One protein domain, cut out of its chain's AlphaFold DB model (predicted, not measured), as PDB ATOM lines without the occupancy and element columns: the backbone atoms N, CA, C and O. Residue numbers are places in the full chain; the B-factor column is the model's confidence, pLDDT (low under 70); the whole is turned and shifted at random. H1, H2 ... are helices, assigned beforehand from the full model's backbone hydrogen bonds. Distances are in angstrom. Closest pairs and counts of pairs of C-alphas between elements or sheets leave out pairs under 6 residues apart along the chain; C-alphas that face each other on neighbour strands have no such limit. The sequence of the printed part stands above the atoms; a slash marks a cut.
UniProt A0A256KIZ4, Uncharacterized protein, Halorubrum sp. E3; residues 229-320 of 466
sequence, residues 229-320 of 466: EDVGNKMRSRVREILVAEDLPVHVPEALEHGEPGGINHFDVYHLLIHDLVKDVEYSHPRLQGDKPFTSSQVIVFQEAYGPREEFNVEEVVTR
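What this domain is: This is residues 229 to 320 of the 466 residues of an uncharacterized protein of Halorubrum sp. E3 (UniProt A0A256KIZ4). Picture three helices joined in a zigzag: H2 is in the middle, H1 packs at a steep angle on its residues 266 to 270, and H3 packs on its residues 274 to 278, while the very short H4 packs on the first half of H1. Two long loops, residues 246 to 265 and residues 279 to 295, reach out at opposite ends of the longest axis. You have 92 printed residues with four named helices, in the order H1, H2, H3, H4, and no named strand; the class is all helix, though only 44 of the 92 residues are in named elements. The whole is only just compact, close to loose, with a radius of gyration of the C-alphas of 14.5 A, and it is elongated, spanning 44 by 25 by 21 A.

How they stand to each other: Start with H1, residues 229 to 245, and go on to H2, residues 266 to 278, whose residues 266 to 270 alone touch H1. Their closest C-alphas are those of Arg 240 and His 266, 5.6 A apart. The two helices run opposite ways at a steep tilt of 67 degrees, only just short of about perpendicular. Look next at H3, residues 296 to 305: H2 touches it with residues 274 to 278 alone, and the closest C-alphas are those of Val 278 and Phe 302, 6.0 A apart. H2 and H3 run the same way at a steep tilt of 52 degrees. Last comes H4, residues 314 to 317, which H1 touches with residues 231 to 238 alone; the closest C-alphas, those of Met 235 and Val 314, are 6.0 A apart. H1 and H3 are apart, H2 and H4 are apart, and so are H3 and H4. In H1, H2 and H3 every O i to N i+4 pair is within hydrogen-bond range; H4 is too short for such a pair, and its one O i to N i+3 pair is within range.

Where its parts are: Find C-alpha 229 at (115.491, 34.496, 64.149); from there H1 runs 24.0 A to C-alpha 245. Then find C-alpha 266 at (101.044, 40.368, 61.924), where H2 begins; it runs 18.6 A to C-alpha 278. H3 measures 14.3 A from C-alpha 296 to C-alpha 305. H4 measures 5.3 A and ends at C-alpha 317, at (102.545, 26.111, 67.577).

The domain as a whole: The two C-alphas farthest apart are those of His 258 and Ser 284, 45.1 A, one in each long loop. The links H1 to H2, with 20 residues, and H2 to H3, with 17 residues, are long; H3 to H4, with 8 residues, is short. Residues 250 to 251 form a short parallel pairing with residues 264 to 265. The printed part has no cut. Its mean pLDDT is 84.5, and you will find values under 70 at residues 253 to 261 and residues 286 to 291.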
ATOM      1  N   GLU A 229     115.920  33.463  65.084       89.56
ATOM      2  CA  GLU A 229     115.491  34.496  64.149       89.56
ATOM      3  C   GLU A 229     114.790  33.877  62.931       89.56
ATOM      4  O   GLU A 229     113.706  34.326  62.557       89.56
ATOM      5  N   ASP A 230     115.332  32.794  62.365       91.38
ATOM      6  CA  ASP A 230     114.669  32.024  61.303       91.38
ATOM      7  C   ASP A 230     113.337  31.409  61.772       91.38
ATOM      8  O   ASP A 230     112.340  31.483  61.052       91.38
ATOM      9  N   VAL A 231     113.273  30.863  62.994       93.38
ATOM     10  CA  VAL A 231     112.001  30.392  63.581       93.38
ATOM     11  C   VAL A 231     111.002  31.539  63.710       93.38
ATOM     12  O   VAL A 231     109.865  31.407  63.260       93.38
ATOM     13  N   GLY A 232     111.418  32.681  64.256       93.31
ATOM     14  CA  GLY A 232     110.577  33.868  64.395       93.31
ATOM     15  C   GLY A 232     110.072  34.380  63.044       93.31
ATOM     16  O   GLY A 232     108.892  34.695  62.906       93.31
ATOM     17  N   ASN A 233     110.925  34.387  62.016       92.94
ATOM     18  CA  ASN A 233     110.550  34.721  60.639       92.94
ATOM     19  C   ASN A 233     109.504  33.749  60.075       92.94
ATOM     20  O   ASN A 233     108.514  34.186  59.477       92.94
ATOM     21  N   LYS A 234     109.675  32.441  60.296       95.31
ATOM     22  CA  LYS A 234     108.704  31.413  59.887       95.31
ATOM     23  C   LYS A 234     107.379  31.551  60.629       95.31
ATOM     24  O   LYS A 234     106.331  31.495  59.991       95.31
ATOM     25  N   MET A 235     107.408  31.794  61.939       96.56
ATOM     26  CA  MET A 235     106.205  32.045  62.736       96.56
ATOM     27  C   MET A 235     105.455  33.278  62.229       96.56
ATOM     28  O   MET A 235     104.265  33.183  61.951       96.56
ATOM     29  N   ARG A 236     106.139  34.414  62.031       94.94
ATOM     30  CA  ARG A 236     105.533  35.643  61.484       94.94
ATOM     31  C   ARG A 236     104.932  35.433  60.096       94.94
ATOM     32  O   ARG A 236     103.807  35.863  59.846       94.94
ATOM     33  N   SER A 237     105.654  34.735  59.219       95.38
ATOM     34  CA  SER A 237     105.165  34.384  57.881       95.38
ATOM     35  C   SER A 237     103.904  33.526  57.971       95.38
ATOM     36  O   SER A 237     102.911  33.813  57.307       95.38
ATOM     37  N   ARG A 238     103.896  32.534  58.868       97.25
ATOM     38  CA  ARG A 238     102.747  31.653  59.078       97.25
ATOM     39  C   ARG A 238     101.539  32.377  59.676       97.25
ATOM     40  O   ARG A 238     100.420  32.146  59.226       97.25
ATOM     41  N   VAL A 239     101.752  33.274  60.642       97.00
ATOM     42  CA  VAL A 239     100.706  34.165  61.173       97.00
ATOM     43  C   VAL A 239     100.083  34.959  60.024       97.00
ATOM     44  O   VAL A 239      98.868  34.923  59.852       97.00
ATOM     45  N   ARG A 240     100.904  35.610  59.190       95.62
ATOM     46  CA  ARG A 240     100.436  36.368  58.022       95.62
ATOM     47  C   ARG A 240      99.626  35.502  57.056       95.62
ATOM     48  O   ARG A 240      98.550  35.922  56.644       95.62
ATOM     49  N   GLU A 241     100.106  34.307  56.710       96.25
ATOM     50  CA  GLU A 241      99.381  33.367  55.842       96.25
ATOM     51  C   GLU A 241      98.001  33.008  56.395       96.25
ATOM     52  O   GLU A 241      97.036  32.981  55.636       96.25
ATOM     53  N   ILE A 242      97.898  32.744  57.701       97.31
ATOM     54  CA  ILE A 242      96.626  32.414  58.352       97.31
ATOM     55  C   ILE A 242      95.678  33.611  58.311       97.31
ATOM     56  O   ILE A 242      94.525  33.443  57.931       97.31
ATOM     57  N   LEU A 243      96.154  34.810  58.663       95.38
ATOM     58  CA  LEU A 243      95.329  36.018  58.630       95.38
ATOM     59  C   LEU A 243      94.786  36.283  57.214       95.38
ATOM     60  O   LEU A 243      93.592  36.515  57.058       95.38
ATOM     61  N   VAL A 244      95.635  36.158  56.186       94.44
ATOM     62  CA  VAL A 244      95.236  36.310  54.774       94.44
ATOM     63  C   VAL A 244      94.278  35.200  54.329       94.44
ATOM     64  O   VAL A 244      93.324  35.471  53.607       94.44
ATOM     65  N   ALA A 245      94.501  33.948  54.738       95.88
ATOM     66  CA  ALA A 245      93.622  32.829  54.391       95.88
ATOM     67  C   ALA A 245      92.224  32.951  55.020       95.88
ATOM     68  O   ALA A 245      91.255  32.424  54.473       95.88
ATOM     69  N   GLU A 246      92.127  33.650  56.149       95.00
ATOM     70  CA  GLU A 246      90.873  34.005  56.816       95.00
ATOM     71  C   GLU A 246      90.278  35.324  56.312       95.00
ATOM     72  O   GLU A 246      89.300  35.800  56.883       95.00
ATOM     73  N   ASP A 247      90.853  35.874  55.237       93.25
ATOM     74  CA  ASP A 247      90.432  37.102  54.560       93.25
ATOM     75  C   ASP A 247      90.493  38.352  55.465       93.25
ATOM     76  O   ASP A 247      89.965  39.406  55.137       93.25
ATOM     77  N   LEU A 248      91.210  38.277  56.594       92.19
ATOM     78  CA  LEU A 248      91.362  39.398  57.519       92.19
ATOM     79  C   LEU A 248      92.254  40.494  56.908       92.19
ATOM     80  O   LEU A 248      93.230  40.181  56.219       92.19
ATOM     81  N   PRO A 249      91.989  41.785  57.190       90.56
ATOM     82  CA  PRO A 249      92.833  42.867  56.697       90.56
ATOM     83  C   PRO A 249      94.202  42.778  57.378       90.56
ATOM     84  O   PRO A 249      94.282  42.856  58.603       90.56
ATOM     85  N   VAL A 250      95.280  42.606  56.611       90.56
ATOM     86  CA  VAL A 250      96.652  42.502  57.137       90.56
ATOM     87  C   VAL A 250      97.482  43.680  56.664       90.56
ATOM     88  O   VAL A 250      97.620  43.902  55.463       90.56
ATOM     89  N   HIS A 251      98.110  44.375  57.609       84.12
ATOM     90  CA  HIS A 251      99.072  45.422  57.295       84.12
ATOM     91  C   HIS A 251     100.419  44.799  56.879       84.12
ATOM     92  O   HIS A 251     100.960  43.925  57.571       84.12
ATOM     93  N   VAL A 252     100.961  45.238  55.737       74.25
ATOM     94  CA  VAL A 252     102.255  44.788  55.198       74.25
ATOM     95  C   VAL A 252     103.253  45.943  55.295       74.25
ATOM     96  O   VAL A 252     103.174  46.868  54.488       74.25
ATOM     97  N   PRO A 253     104.214  45.895  56.236       62.12
ATOM     98  CA  PRO A 253     105.126  47.013  56.480       62.12
ATOM     99  C   PRO A 253     106.003  47.400  55.284       62.12
ATOM    100  O   PRO A 253     106.432  48.538  55.205       62.12
ATOM    101  N   GLU A 254     106.269  46.491  54.340       54.62
ATOM    102  CA  GLU A 254     107.258  46.670  53.257       54.62
ATOM    103  C   GLU A 254     106.923  47.778  52.230       54.62
ATOM    104  O   GLU A 254     107.768  48.106  51.401       54.62
ATOM    105  N   ALA A 255     105.752  48.419  52.302       50.16
ATOM    106  CA  ALA A 255     105.389  49.585  51.483       50.16
ATOM    107  C   ALA A 255     105.746  50.938  52.153       50.16
ATOM    108  O   ALA A 255     104.971  51.893  52.090       50.16
ATOM    109  N   LEU A 256     106.924  51.007  52.794       44.00
ATOM    110  CA  LEU A 256     107.410  52.026  53.752       44.00
ATOM    111  C   LEU A 256     107.395  53.517  53.343       44.00
ATOM    112  O   LEU A 256     107.831  54.341  54.140       44.00
ATOM    113  N   GLU A 257     106.901  53.916  52.171       50.75
ATOM    114  CA  GLU A 257     106.777  55.351  51.852       50.75
ATOM    115  C   GLU A 257     105.383  55.924  52.144       50.75
ATOM    116  O   GLU A 257     105.280  57.104  52.468       50.75
ATOM    117  N   HIS A 258     104.324  55.106  52.129       52.47
ATOM    118  CA  HIS A 258     102.941  55.565  52.335       52.47
ATOM    119  C   HIS A 258     102.072  54.493  53.002       52.47
ATOM    120  O   HIS A 258     100.973  54.226  52.522       52.47
ATOM    121  N   GLY A 259     102.582  53.831  54.047       55.12
ATOM    122  CA  GLY A 259     101.883  52.726  54.710       55.12
ATOM    123  C   GLY A 259     100.417  53.070  54.963       55.12
ATOM    124  O   GLY A 259     100.131  53.975  55.741       55.12
ATOM    125  N   GLU A 260      99.509  52.383  54.265       58.88
ATOM    126  CA  GLU A 260      98.075  52.613  54.414       58.88
ATOM    127  C   GLU A 260      97.698  52.232  55.857       58.88
ATOM    128  O   GLU A 260      97.917  51.078  56.259       58.88
ATOM    129  N   PRO A 261      97.229  53.193  56.677       62.66
ATOM    130  CA  PRO A 261      96.726  52.891  58.005       62.66
ATOM    131  C   PRO A 261      95.472  52.038  57.817       62.66
ATOM    132  O   PRO A 261      94.492  52.477  57.230       62.66
ATOM    133  N   GLY A 262      95.546  50.775  58.221       70.25
ATOM    134  CA  GLY A 262      94.467  49.825  57.987       70.25
ATOM    135  C   GLY A 262      94.974  48.392  58.000       70.25
ATOM    136  O   GLY A 262      95.783  47.975  57.171       70.25
ATOM    137  N   GLY A 263      94.494  47.616  58.965       88.12
ATOM    138  CA  GLY A 263      94.741  46.179  59.044       88.12
ATOM    139  C   GLY A 263      95.548  45.727  60.255       88.12
ATOM    140  O   GLY A 263      96.226  46.482  60.944       88.12
ATOM    141  N   ILE A 264      95.439  44.433  60.525       91.12
ATOM    142  CA  ILE A 264      96.118  43.745  61.610       91.12
ATOM    143  C   ILE A 264      97.609  43.679  61.285       91.12
ATOM    144  O   ILE A 264      98.021  43.100  60.275       91.12
ATOM    145  N   ASN A 265      98.432  44.219  62.177       90.25
ATOM    146  CA  ASN A 265      99.866  44.012  62.126       90.25
ATOM    147  C   ASN A 265     100.199  42.578  62.572       90.25
ATOM    148  O   ASN A 265     100.054  42.212  63.738       90.25
ATOM    149  N   HIS A 266     100.671  41.753  61.639       92.25
ATOM    150  CA  HIS A 266     101.044  40.368  61.924       92.25
ATOM    151  C   HIS A 266     102.226  40.246  62.909       92.25
ATOM    152  O   HIS A 266     102.351  39.212  63.568       92.25
ATOM    153  N   PHE A 267     103.059  41.287  63.060       91.31
ATOM    154  CA  PHE A 267     104.080  41.336  64.115       91.31
ATOM    155  C   PHE A 267     103.449  41.407  65.508       91.31
ATOM    156  O   PHE A 267     103.910  40.718  66.417       91.31
ATOM    157  N   ASP A 268     102.367  42.173  65.667       91.50
ATOM    158  CA  ASP A 268     101.679  42.292  66.952       91.50
ATOM    159  C   ASP A 268     101.014  40.971  67.339       91.50
ATOM    160  O   ASP A 268     101.168  40.499  68.463       91.50
ATOM    161  N   VAL A 269     100.368  40.307  66.375       94.81
ATOM    162  CA  VAL A 269      99.792  38.969  66.584       94.81
ATOM    163  C   VAL A 269     100.870  37.948  66.954       94.81
ATOM    164  O   VAL A 269     100.647  37.125  67.834       94.81
ATOM    165  N   TYR A 270     102.052  38.007  66.334       94.94
ATOM    166  CA  TYR A 270     103.185  37.151  66.695       94.94
ATOM    167  C   TYR A 270     103.643  37.363  68.148       94.94
ATOM    168  O   TYR A 270     103.822  36.387  68.876       94.94
ATOM    169  N   HIS A 271     103.801  38.612  68.592       93.06
ATOM    170  CA  HIS A 271     104.224  38.901  69.965       93.06
ATOM    171  C   HIS A 271     103.156  38.535  71.000       93.06
ATOM    172  O   HIS A 271     103.488  37.991  72.050       93.06
ATOM    173  N   LEU A 272     101.879  38.766  70.695       94.56
ATOM    174  CA  LEU A 272     100.771  38.376  71.569       94.56
ATOM    175  C   LEU A 272     100.570  36.859  71.616       94.56
ATOM    176  O   LEU A 272     100.241  36.319  72.668       94.56
ATOM    177  N   LEU A 273     100.838  36.154  70.513       95.88
ATOM    178  CA  LEU A 273     100.893  34.696  70.506       95.88
ATOM    179  C   LEU A 273     102.013  34.189  71.418       95.88
ATOM    180  O   LEU A 273     101.774  33.299  72.226       95.88
ATOM    181  N   ILE A 274     103.214  34.767  71.325       94.94
ATOM    182  CA  ILE A 274     104.316  34.429  72.234       94.94
ATOM    183  C   ILE A 274     103.915  34.678  73.688       94.94
ATOM    184  O   ILE A 274     104.123  33.797  74.515       94.94
ATOM    185  N   HIS A 275     103.306  35.828  73.988       93.44
ATOM    186  CA  HIS A 275     102.804  36.133  75.327       93.44
ATOM    187  C   HIS A 275     101.860  35.038  75.840       93.44
ATOM    188  O   HIS A 275     102.062  34.511  76.932       93.44
ATOM    189  N   ASP A 276     100.890  34.619  75.027       94.56
ATOM    190  CA  ASP A 276      99.948  33.562  75.394       94.56
ATOM    191  C   ASP A 276     100.594  32.191  75.606       94.56
ATOM    192  O   ASP A 276     100.151  31.426  76.462       94.56
ATOM    193  N   LEU A 277     101.644  31.883  74.847       93.75
ATOM    194  CA  LEU A 277     102.367  30.616  74.937       93.75
ATOM    195  C   LEU A 277     103.220  30.499  76.202       93.75
ATOM    196  O   LEU A 277     103.585  29.379  76.569       93.75
ATOM    197  N   VAL A 278     103.558  31.624  76.838       92.88
ATOM    198  CA  VAL A 278     104.512  31.668  77.956       92.88
ATOM    199  C   VAL A 278     103.946  32.256  79.248       92.88
ATOM    200  O   VAL A 278     104.574  32.131  80.293       92.88
ATOM    201  N   LYS A 279     102.752  32.854  79.236       90.81
ATOM    202  CA  LYS A 279     102.166  33.490  80.432       90.81
ATOM    203  C   LYS A 279     102.027  32.571  81.654       90.81
ATOM    204  O   LYS A 279     102.069  33.057  82.777       90.81
ATOM    205  N   ASP A 280     101.893  31.261  81.434       90.31
ATOM    206  CA  ASP A 280     101.728  30.253  82.491       90.31
ATOM    207  C   ASP A 280     103.021  29.468  82.793       90.31
ATOM    208  O   ASP A 280     103.008  28.526  83.590       90.31
ATOM    209  N   VAL A 281     104.144  29.803  82.151       89.69
ATOM    210  CA  VAL A 281     105.420  29.113  82.381       89.69
ATOM    211  C   VAL A 281     106.084  29.685  83.638       89.69
ATOM    212  O   VAL A 281     106.310  30.885  83.753       89.69
ATOM    213  N   GLU A 282     106.405  28.821  84.605       84.88
ATOM    214  CA  GLU A 282     107.140  29.216  85.810       84.88
ATOM    215  C   GLU A 282     108.640  29.368  85.508       84.88
ATOM    216  O   GLU A 282     109.302  28.406  85.112       84.88
ATOM    217  N   TYR A 283     109.207  30.553  85.752       76.81
ATOM    218  CA  TYR A 283     110.635  30.809  85.529       76.81
ATOM    219  C   TYR A 283     111.451  30.703  86.811       76.81
ATOM    220  O   TYR A 283     111.126  31.286  87.845       76.81
ATOM    221  N   SER A 284     112.594  30.026  86.721       70.25
ATOM    222  CA  SER A 284     113.539  29.895  87.832       70.25
ATOM    223  C   SER A 284     114.425  31.127  88.041       70.25
ATOM    224  O   SER A 284     115.071  31.234  89.085       70.25
ATOM    225  N   HIS A 285     114.492  32.054  87.074       70.94
ATOM    226  CA  HIS A 285     115.406  33.197  87.112       70.94
ATOM    227  C   HIS A 285     114.687  34.532  87.402       70.94
ATOM    228  O   HIS A 285     114.015  35.065  86.523       70.94
ATOM    229  N   PRO A 286     114.915  35.172  88.573       65.69
ATOM    230  CA  PRO A 286     114.246  36.426  88.960       65.69
ATOM    231  C   PRO A 286     114.510  37.624  88.037       65.69
ATOM    232  O   PRO A 286     113.827  38.636  88.132       65.69
ATOM    233  N   ARG A 287     115.545  37.545  87.190       62.84
ATOM    234  CA  ARG A 287     115.938  38.614  86.257       62.84
ATOM    235  C   ARG A 287     115.219  38.538  84.908       62.84
ATOM    236  O   ARG A 287     115.309  39.486  84.141       62.84
ATOM    237  N   LEU A 288     114.527  37.434  84.633       61.47
ATOM    238  CA  LEU A 288     113.742  37.214  83.420       61.47
ATOM    239  C   LEU A 288     112.244  37.308  83.735       61.47
ATOM    240  O   LEU A 288     111.477  36.456  83.307       61.47
ATOM    241  N   GLN A 289     111.815  38.325  84.495       59.97
ATOM    242  CA  GLN A 289     110.387  38.660  84.585       59.97
ATOM    243  C   GLN A 289     109.925  39.173  83.210       59.97
ATOM    244  O   GLN A 289     109.906  40.372  82.938       59.97
ATOM    245  N   GLY A 290     109.667  38.224  82.308       54.56
ATOM    246  CA  GLY A 290     109.235  38.380  80.920       54.56
ATOM    247  C   GLY A 290     107.734  38.625  80.783       54.56
ATOM    248  O   GLY A 290     107.150  38.312  79.750       54.56
ATOM    249  N   ASP A 291     107.112  39.179  81.820       63.09
ATOM    250  CA  ASP A 291     105.660  39.342  81.905       63.09
ATOM    251  C   ASP A 291     105.163  40.383  80.890       63.09
ATOM    252  O   ASP A 291     104.007  40.362  80.473       63.09
ATOM    253  N   LYS A 292     106.065  41.267  80.445       77.88
ATOM    254  CA  LYS A 292     105.737  42.337  79.513       77.88
ATOM    255  C   LYS A 292     105.723  41.824  78.069       77.88
ATOM    256  O   LYS A 292     106.766  41.359  77.583       77.88
ATOM    257  N   PRO A 293     104.589  41.958  77.360       77.38
ATOM    258  CA  PRO A 293     104.503  41.656  75.937       77.38
ATOM    259  C   PRO A 293     105.508  42.514  75.152       77.38
ATOM    260  O   PRO A 293     105.909  43.586  75.603       77.38
ATOM    261  N   PHE A 294     105.919  42.054  73.969       81.12
ATOM    262  CA  PHE A 294     106.818  42.806  73.072       81.12
ATOM    263  C   PHE A 294     108.241  43.054  73.612       81.12
ATOM    264  O   PHE A 294     108.973  43.879  73.067       81.12
ATOM    265  N   THR A 295     108.672  42.335  74.653       84.81
ATOM    266  CA  THR A 295     110.035  42.461  75.194       84.81
ATOM    267  C   THR A 295     110.946  41.319  74.756       84.81
ATOM    268  O   THR A 295     110.516  40.177  74.592       84.81
ATOM    269  N   SER A 296     112.247  41.598  74.634       83.56
ATOM    270  CA  SER A 296     113.254  40.559  74.376       83.56
ATOM    271  C   SER A 296     113.276  39.494  75.477       83.56
ATOM    272  O   SER A 296     113.523  38.328  75.192       83.56
ATOM    273  N   SER A 297     112.969  39.868  76.725       84.00
ATOM    274  CA  SER A 297     112.874  38.934  77.853       84.00
ATOM    275  C   SER A 297     111.777  37.892  77.655       84.00
ATOM    276  O   SER A 297     112.015  36.721  77.922       84.00
ATOM    277  N   GLN A 298     110.614  38.290  77.132       86.56
ATOM    278  CA  GLN A 298     109.526  37.364  76.817       86.56
ATOM    279  C   GLN A 298     109.899  36.397  75.682       86.56
ATOM    280  O   GLN A 298     109.540  35.223  75.712       86.56
ATOM    281  N   VAL A 299     110.665  36.873  74.696       87.75
ATOM    282  CA  VAL A 299     111.181  36.014  73.621       87.75
ATOM    283  C   VAL A 299     112.184  34.998  74.172       87.75
ATOM    284  O   VAL A 299     112.081  33.829  73.832       87.75
ATOM    285  N   ILE A 300     113.105  35.397  75.056       87.31
ATOM    286  CA  ILE A 300     114.057  34.468  75.703       87.31
ATOM    287  C   ILE A 300     113.307  33.378  76.471       87.31
ATOM    288  O   ILE A 300     113.583  32.193  76.328       87.31
ATOM    289  N   VAL A 301     112.309  33.791  77.237       89.19
ATOM    290  CA  VAL A 301     111.400  32.921  77.978       89.19
ATOM    291  C   VAL A 301     110.714  31.889  77.067       89.19
ATOM    292  O   VAL A 301     110.667  30.701  77.385       89.19
ATOM    293  N   PHE A 302     110.227  32.323  75.905       91.88
ATOM    294  CA  PHE A 302     109.641  31.442  74.897       91.88
ATOM    295  C   PHE A 302     110.656  30.438  74.347       91.88
ATOM    296  O   PHE A 302     110.346  29.253  74.227       91.88
ATOM    297  N   GLN A 303     111.878  30.892  74.075       90.31
ATOM    298  CA  GLN A 303     112.958  30.038  73.587       90.31
ATOM    299  C   GLN A 303     113.352  28.966  74.612       90.31
ATOM    300  O   GLN A 303     113.571  27.816  74.244       90.31
ATOM    301  N   GLU A 304     113.399  29.315  75.901       88.25
ATOM    302  CA  GLU A 304     113.684  28.363  76.981       88.25
ATOM    303  C   GLU A 304     112.553  27.337  77.163       88.25
ATOM    304  O   GLU A 304     112.824  26.155  77.382       88.25
ATOM    305  N   ALA A 305     111.290  27.763  77.048       90.06
ATOM    306  CA  ALA A 305     110.126  26.909  77.289       90.06
ATOM    307  C   ALA A 305     109.860  25.887  76.170       90.06
ATOM    308  O   ALA A 305     109.428  24.768  76.452       90.06
ATOM    309  N   TYR A 306     110.109  26.256  74.912       89.00
ATOM    310  CA  TYR A 306     109.773  25.429  73.746       89.00
ATOM    311  C   TYR A 306     110.962  24.636  73.174       89.00
ATOM    312  O   TYR A 306     110.808  23.946  72.168       89.00
ATOM    313  N   GLY A 307     112.108  24.649  73.865       77.56
ATOM    314  CA  GLY A 307     113.204  23.702  73.651       77.56
ATOM    315  C   GLY A 307     114.171  24.064  72.515       77.56
ATOM    316  O   GLY A 307     114.077  25.141  71.928       77.56
ATOM    317  N   PRO A 308     115.156  23.194  72.218       75.81
ATOM    318  CA  PRO A 308     116.128  23.434  71.157       75.81
ATOM    319  C   PRO A 308     115.412  23.554  69.808       75.81
ATOM    320  O   PRO A 308     114.478  22.807  69.508       75.81
ATOM    321  N   ARG A 309     115.851  24.505  68.979       76.31
ATOM    322  CA  ARG A 309     115.187  24.847  67.714       76.31
ATOM    323  C   ARG A 309     114.917  23.637  66.825       76.31
ATOM    324  O   ARG A 309     113.913  23.633  66.121       76.31
ATOM    325  N   GLU A 310     115.821  22.663  66.791       82.06
ATOM    326  CA  GLU A 310     115.733  21.492  65.914       82.06
ATOM    327  C   GLU A 310     114.447  20.686  66.144       82.06
ATOM    328  O   GLU A 310     113.986  19.987  65.241       82.06
ATOM    329  N   GLU A 311     113.860  20.812  67.334       85.06
ATOM    330  CA  GLU A 311     112.627  20.147  67.742       85.06
ATOM    331  C   GLU A 311     111.397  21.067  67.629       85.06
ATOM    332  O   GLU A 311     110.263  20.596  67.730       85.06
ATOM    333  N   PHE A 312     111.589  22.367  67.369       92.62
ATOM    334  CA  PHE A 312     110.503  23.337  67.296       92.62
ATOM    335  C   PHE A 312     109.730  23.230  65.975       92.62
ATOM    336  O   PHE A 312     110.207  23.618  64.903       92.62
ATOM    337  N   ASN A 313     108.482  22.764  66.057       94.69
ATOM    338  CA  ASN A 313     107.578  22.709  64.915       94.69
ATOM    339  C   ASN A 313     106.668  23.949  64.852       94.69
ATOM    340  O   ASN A 313     105.664  24.051  65.560       94.69
ATOM    341  N   VAL A 314     106.987  24.874  63.939       96.00
ATOM    342  CA  VAL A 314     106.203  26.102  63.701       96.00
ATOM    343  C   VAL A 314     104.733  25.795  63.392       96.00
ATOM    344  O   VAL A 314     103.862  26.543  63.829       96.00
ATOM    345  N   GLU A 315     104.432  24.713  62.669       96.38
ATOM    346  CA  GLU A 315     103.057  24.378  62.266       96.38
ATOM    347  C   GLU A 315     102.193  23.889  63.434       96.38
ATOM    348  O   GLU A 315     100.976  24.082  63.422       96.38
ATOM    349  N   GLU A 316     102.812  23.277  64.446       95.69
ATOM    350  CA  GLU A 316     102.124  22.807  65.654       95.69
ATOM    351  C   GLU A 316     101.828  23.948  66.627       95.69
ATOM    352  O   GLU A 316     100.815  23.913  67.323       95.69
ATOM    353  N   VAL A 317     102.686  24.970  66.661       95.62
ATOM    354  CA  VAL A 317     102.545  26.111  67.577       95.62
ATOM    355  C   VAL A 317     101.707  27.228  66.954       95.62
ATOM    356  O   VAL A 317     100.781  27.750  67.582       95.62
ATOM    357  N   VAL A 318     101.980  27.582  65.696       97.12
ATOM    358  CA  VAL A 318     101.273  28.640  64.959       97.12
ATOM    359  C   VAL A 318     100.099  28.035  64.193       97.12
ATOM    360  O   VAL A 318     100.069  27.968  62.960       97.12
ATOM    361  N   THR A 319      99.117  27.556  64.954       97.88
ATOM    362  CA  THR A 319      97.880  26.999  64.408       97.88
ATOM    363  C   THR A 319      96.881  28.101  64.065       97.88
ATOM    364  O   THR A 319      96.898  29.196  64.631       97.88
ATOM    365  N   ARG A 320      95.944  27.784  63.165       97.31
ATOM    366  CA  ARG A 320      94.810  28.661  62.844       97.31
ATOM    367  C   ARG A 320      94.027  29.070  64.096       97.31
ATOM    368  O   ARG A 320      93.640  30.224  64.218       97.31
TER     369      ARG A 320